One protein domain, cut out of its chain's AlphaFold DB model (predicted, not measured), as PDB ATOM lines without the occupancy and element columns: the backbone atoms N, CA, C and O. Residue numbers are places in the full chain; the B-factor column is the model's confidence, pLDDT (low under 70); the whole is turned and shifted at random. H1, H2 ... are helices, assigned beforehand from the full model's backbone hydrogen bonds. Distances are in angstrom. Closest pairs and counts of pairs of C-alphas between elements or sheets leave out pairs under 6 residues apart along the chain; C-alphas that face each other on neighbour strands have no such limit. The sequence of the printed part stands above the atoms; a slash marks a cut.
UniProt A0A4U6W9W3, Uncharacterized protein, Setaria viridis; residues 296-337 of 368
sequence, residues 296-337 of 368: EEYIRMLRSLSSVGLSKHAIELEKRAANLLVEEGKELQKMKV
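AT A GLANCE: This is residues 296 to 337 of the 368 residues of an uncharacterized protein of Setaria viridis (UniProt A0A4U6W9W3). Picture a hook: one long helix, H2, makes the shaft, and the short helix H1 folds back from its first end as the other arm of a lopsided V, with few contacts between them. Residues 314 to 337 of H2 stick out free. The printed part has 42 residues with two named helices, H1 then H2, and no named strand; the class is all helix. It is extended, with a radius of gyration of the C-alphas of 15.3 A and spans of 46 by 21 by 6 A.

HOW THE PARTS SIT: Start with H2, residues 307 to 337, where 26 of 27 O i to N i+4 pairs are within hydrogen-bond range. In H1, residues 296 to 304, every such pair is. The two are close but not clearly touching; look at their closest C-alphas, Leu 302 and Leu 310, 6.9 A apart. They run opposite ways at a steep tilt of 42 degrees.

IN THESE COORDINATES: Find C-alpha 307 at (44.323, 55.910, 36.634); from there H2 runs 45.2 A to C-alpha 337 at (53.500, 12.317, 28.783). H1 begins at C-alpha 296, (60.399, 51.961, 26.793), and measures 12.3 A.

THE WHOLE: The C-alphas farthest apart, Ser 306 and Val 337, are 46.5 A apart. The link from H1 to H2 is tight, the printed part has no cut, and no printed residue is under 70 in pLDDT.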
ATOM      1  N   GLU A 296      60.460  50.497  26.709       88.44
ATOM      2  CA  GLU A 296      60.399  51.961  26.793       88.44
ATOM      3  C   GLU A 296      59.110  52.520  26.180       88.44
ATOM      4  O   GLU A 296      58.516  53.456  26.717       88.44
ATOM      5  N   GLU A 297      58.670  51.945  25.060       91.44
ATOM      6  CA  GLU A 297      57.462  52.357  24.340       91.44
ATOM      7  C   GLU A 297      56.201  51.919  25.101       91.44
ATOM      8  O   GLU A 297      55.261  52.695  25.268       91.44
ATOM      9  N   TYR A 298      56.223  50.713  25.674       91.75
ATOM     10  CA  TYR A 298      55.177  50.209  26.561       91.75
ATOM     11  C   TYR A 298      55.089  51.010  27.872       91.75
ATOM     12  O   TYR A 298      53.997  51.380  28.299       91.75
ATOM     13  N   ILE A 299      56.225  51.370  28.478       92.50
ATOM     14  CA  ILE A 299      56.297  52.251  29.653       92.50
ATOM     15  C   ILE A 299      55.793  53.665  29.312       92.50
ATOM     16  O   ILE A 299      55.103  54.278  30.129       92.50
ATOM     17  N   ARG A 300      56.088  54.188  28.113       95.31
ATOM     18  CA  ARG A 300      55.551  55.473  27.631       95.31
ATOM     19  C   ARG A 300      54.032  55.413  27.463       95.31
ATOM     20  O   ARG A 300      53.347  56.320  27.929       95.31
ATOM     21  N   MET A 301      53.512  54.325  26.890       95.50
ATOM     22  CA  MET A 301      52.076  54.061  26.794       95.50
ATOM     23  C   MET A 301      51.428  54.020  28.187       95.50
ATOM     24  O   MET A 301      50.510  54.798  28.438       95.50
ATOM     25  N   LEU A 302      51.953  53.226  29.128       96.12
ATOM     26  CA  LEU A 302      51.439  53.158  30.503       96.12
ATOM     27  C   LEU A 302      51.416  54.530  31.196       96.12
ATOM     28  O   LEU A 302      50.425  54.872  31.833       96.12
ATOM     29  N   ARG A 303      52.462  55.353  31.033       97.19
ATOM     30  CA  ARG A 303      52.516  56.724  31.582       97.19
ATOM     31  C   ARG A 303      51.514  57.692  30.940       97.19
ATOM     32  O   ARG A 303      51.232  58.726  31.535       97.19
ATOM     33  N   SER A 304      50.996  57.379  29.752       97.50
ATOM     34  CA  SER A 304      49.975  58.181  29.062       97.50
ATOM     35  C   SER A 304      48.536  57.808  29.450       97.50
ATOM     36  O   SER A 304      47.608  58.573  29.190       97.50
ATOM     37  N   LEU A 305      48.333  56.654  30.098       97.88
ATOM     38  CA  LEU A 305      47.027  56.226  30.596       97.88
ATOM     39  C   LEU A 305      46.637  56.968  31.884       97.88
ATOM     40  O   LEU A 305      47.437  57.149  32.799       97.88
ATOM     41  N   SER A 306      45.356  57.325  32.001       98.19
ATOM     42  CA  SER A 306      44.778  57.775  33.274       98.19
ATOM     43  C   SER A 306      44.709  56.625  34.290       98.19
ATOM     44  O   SER A 306      44.758  55.457  33.912       98.19
ATOM     45  N   SER A 307      44.501  56.928  35.577       98.12
ATOM     46  CA  SER A 307      44.323  55.910  36.634       98.12
ATOM     47  C   SER A 307      43.253  54.853  36.286       98.12
ATOM     48  O   SER A 307      43.466  53.652  36.455       98.12
ATOM     49  N   VAL A 308      42.134  55.273  35.678       98.12
ATOM     50  CA  VAL A 308      41.079  54.358  35.199       98.12
ATOM     51  C   VAL A 308      41.538  53.536  33.984       98.12
ATOM     52  O   VAL A 308      41.152  52.376  33.850       98.12
ATOM     53  N   GLY A 309      42.376  54.101  33.110       98.19
ATOM     54  CA  GLY A 309      43.016  53.373  32.010       98.19
ATOM     55  C   GLY A 309      43.988  52.302  32.513       98.19
ATOM     56  O   GLY A 309      43.885  51.149  32.105       98.19
ATOM     57  N   LEU A 310      44.860  52.656  33.462       98.25
ATOM     58  CA  LEU A 310      45.788  51.737  34.129       98.25
ATOM     59  C   LEU A 310      45.052  50.592  34.839       98.25
ATOM     60  O   LEU A 310      45.436  49.438  34.684       98.25
ATOM     61  N   SER A 311      43.961  50.889  35.553       98.31
ATOM     62  CA  SER A 311      43.128  49.872  36.207       98.31
ATOM     63  C   SER A 311      42.500  48.894  35.203       98.31
ATOM     64  O   SER A 311      42.574  47.683  35.404       98.31
ATOM     65  N   LYS A 312      41.951  49.389  34.083       98.25
ATOM     66  CA  LYS A 312      41.430  48.527  33.006       98.25
ATOM     67  C   LYS A 312      42.525  47.662  32.378       98.25
ATOM     68  O   LYS A 312      42.297  46.480  32.140       98.25
ATOM     69  N   HIS A 313      43.702  48.239  32.136       98.19
ATOM     70  CA  HIS A 313      44.846  47.540  31.549       98.19
ATOM     71  C   HIS A 313      45.386  46.442  32.477       98.19
ATOM     72  O   HIS A 313      45.646  45.335  32.020       98.19
ATOM     73  N   ALA A 314      45.467  46.700  33.787       98.06
ATOM     74  CA  ALA A 314      45.821  45.695  34.790       98.06
ATOM     75  C   ALA A 314      44.852  44.498  34.781       98.06
ATOM     76  O   ALA A 314      45.300  43.360  34.667       98.06
ATOM     77  N   ILE A 315      43.535  44.744  34.787       98.31
ATOM     78  CA  ILE A 315      42.511  43.683  34.705       98.31
ATOM     79  C   ILE A 315      42.631  42.889  33.389       98.31
ATOM     80  O   ILE A 315      42.410  41.674  33.357       98.31
ATOM     81  N   GLU A 316      43.011  43.538  32.284       98.25
ATOM     82  CA  GLU A 316      43.257  42.828  31.027       98.25
ATOM     83  C   GLU A 316      44.514  41.942  31.094       98.25
ATOM     84  O   GLU A 316      44.486  40.804  30.624       98.25
ATOM     85  N   LEU A 317      45.597  42.420  31.716       97.69
ATOM     86  CA  LEU A 317      46.808  41.630  31.954       97.69
ATOM     87  C   LEU A 317      46.539  40.435  32.880       97.69
ATOM     88  O   LEU A 317      46.991  39.336  32.570       97.69
ATOM     89  N   GLU A 318      45.760  40.606  33.950       98.12
ATOM     90  CA  GLU A 318      45.314  39.516  34.831       98.12
ATOM     91  C   GLU A 318      44.551  38.439  34.045       98.12
ATOM     92  O   GLU A 318      44.855  37.248  34.145       98.12
ATOM     93  N   LYS A 319      43.608  38.851  33.185       98.56
ATOM     94  CA  LYS A 319      42.857  37.942  32.306       98.56
ATOM     95  C   LYS A 319      43.769  37.201  31.319       98.56
ATOM     96  O   LYS A 319      43.584  36.003  31.099       98.56
ATOM     97  N   ARG A 320      44.753  37.885  30.723       98.50
ATOM     98  CA  ARG A 320      45.751  37.266  29.830       98.50
ATOM     99  C   ARG A 320      46.632  36.266  30.595       98.50
ATOM    100  O   ARG A 320      46.831  35.156  30.111       98.50
ATOM    101  N   ALA A 321      47.098  36.614  31.795       98.19
ATOM    102  CA  ALA A 321      47.916  35.746  32.641       98.19
ATOM    103  C   ALA A 321      47.162  34.478  33.081       98.19
ATOM    104  O   ALA A 321      47.712  33.381  33.008       98.19
ATOM    105  N   ALA A 322      45.884  34.599  33.454       98.44
ATOM    106  CA  ALA A 322      45.035  33.454  33.789       98.44
ATOM    107  C   ALA A 322      44.882  32.467  32.614       98.44
ATOM    108  O   ALA A 322      44.939  31.254  32.819       98.44
ATOM    109  N   ASN A 323      44.746  32.969  31.380       98.44
ATOM    110  CA  ASN A 323      44.724  32.123  30.184       98.44
ATOM    111  C   ASN A 323      46.072  31.415  29.963       98.44
ATOM    112  O   ASN A 323      46.090  30.203  29.752       98.44
ATOM    113  N   LEU A 324      47.188  32.146  30.068       98.31
ATOM    114  CA  LEU A 324      48.534  31.592  29.882       98.31
ATOM    115  C   LEU A 324      48.856  30.487  30.898       98.31
ATOM    116  O   LEU A 324      49.385  29.454  30.505       98.31
ATOM    117  N   LEU A 325      48.455  30.631  32.167       98.06
ATOM    118  CA  LEU A 325      48.606  29.581  33.190       98.06
ATOM    119  C   LEU A 325      47.828  28.295  32.841       98.06
ATOM    120  O   LEU A 325      48.290  27.181  33.095       98.06
ATOM    121  N   VAL A 326      46.649  28.428  32.221       98.31
ATOM    122  CA  VAL A 326      45.851  27.285  31.741       98.31
ATOM    123  C   VAL A 326      46.479  26.631  30.502       98.31
ATOM    124  O   VAL A 326      46.283  25.437  30.270       98.31
ATOM    125  N   GLU A 327      47.234  27.375  29.697       98.00
ATOM    126  CA  GLU A 327      47.971  26.848  28.542       98.00
ATOM    127  C   GLU A 327      49.294  26.191  28.956       98.00
ATOM    128  O   GLU A 327      49.563  25.064  28.539       98.00
ATOM    129  N   GLU A 328      50.041  26.806  29.874       96.25
ATOM    130  CA  GLU A 328      51.217  26.222  30.528       96.25
ATOM    131  C   GLU A 328      50.867  24.890  31.207       96.25
ATOM    132  O   GLU A 328      51.529  23.883  30.963       96.25
ATOM    133  N   GLY A 329      49.773  24.829  31.976       97.00
ATOM    134  CA  GLY A 329      49.319  23.589  32.612       97.00
ATOM    135  C   GLY A 329      49.034  22.448  31.621       97.00
ATOM    136  O   GLY A 329      49.310  21.283  31.920       97.00
ATOM    137  N   LYS A 330      48.543  22.764  30.412       97.19
ATOM    138  CA  LYS A 330      48.373  21.777  29.327       97.19
ATOM    139  C   LYS A 330      49.725  21.346  28.756       97.19
ATOM    140  O   LYS A 330      49.923  20.157  28.514       97.19
ATOM    141  N   GLU A 331      50.649  22.280  28.545       96.44
ATOM    142  CA  GLU A 331      51.967  21.990  27.972       96.44
ATOM    143  C   GLU A 331      52.845  21.175  28.931       96.44
ATOM    144  O   GLU A 331      53.446  20.183  28.524       96.44
ATOM    145  N   LEU A 332      52.822  21.486  30.231       95.81
ATOM    146  CA  LEU A 332      53.464  20.690  31.282       95.81
ATOM    147  C   LEU A 332      52.922  19.251  31.321       95.81
ATOM    148  O   LEU A 332      53.690  18.303  31.499       95.81
ATOM    149  N   GLN A 333      51.618  19.055  31.093       94.94
ATOM    150  CA  GLN A 333      51.032  17.717  30.996       94.94
ATOM    151  C   GLN A 333      51.480  16.973  29.722       94.94
ATOM    152  O   GLN A 333      51.758  15.775  29.805       94.94
ATOM    153  N   LYS A 334      51.640  17.645  28.568       95.69
ATOM    154  CA  LYS A 334      52.267  17.034  27.374       95.69
ATOM    155  C   LYS A 334      53.728  16.662  27.644       95.69
ATOM    156  O   LYS A 334      54.132  15.536  27.371       95.69
ATOM    157  N   MET A 335      54.500  17.572  28.240       94.69
ATOM    158  CA  MET A 335      55.907  17.373  28.605       94.69
ATOM    159  C   MET A 335      56.094  16.170  29.545       94.69
ATOM    160  O   MET A 335      57.064  15.421  29.409       94.69
ATOM    161  N   LYS A 336      55.140  15.950  30.460       91.00
ATOM    162  CA  LYS A 336      55.075  14.773  31.337       91.00
ATOM    163  C   LYS A 336      54.776  13.480  30.569       91.00
ATOM    164  O   LYS A 336      55.451  12.486  30.814       91.00
ATOM    165  N   VAL A 337      53.813  13.483  29.642       92.69
ATOM    166  CA  VAL A 337      53.500  12.317  28.783       92.69
ATOM    167  C   VAL A 337      54.690  11.942  27.892       92.69
ATOM    168  O   VAL A 337      54.980  10.765  27.717       92.69
TER     169      VAL A 337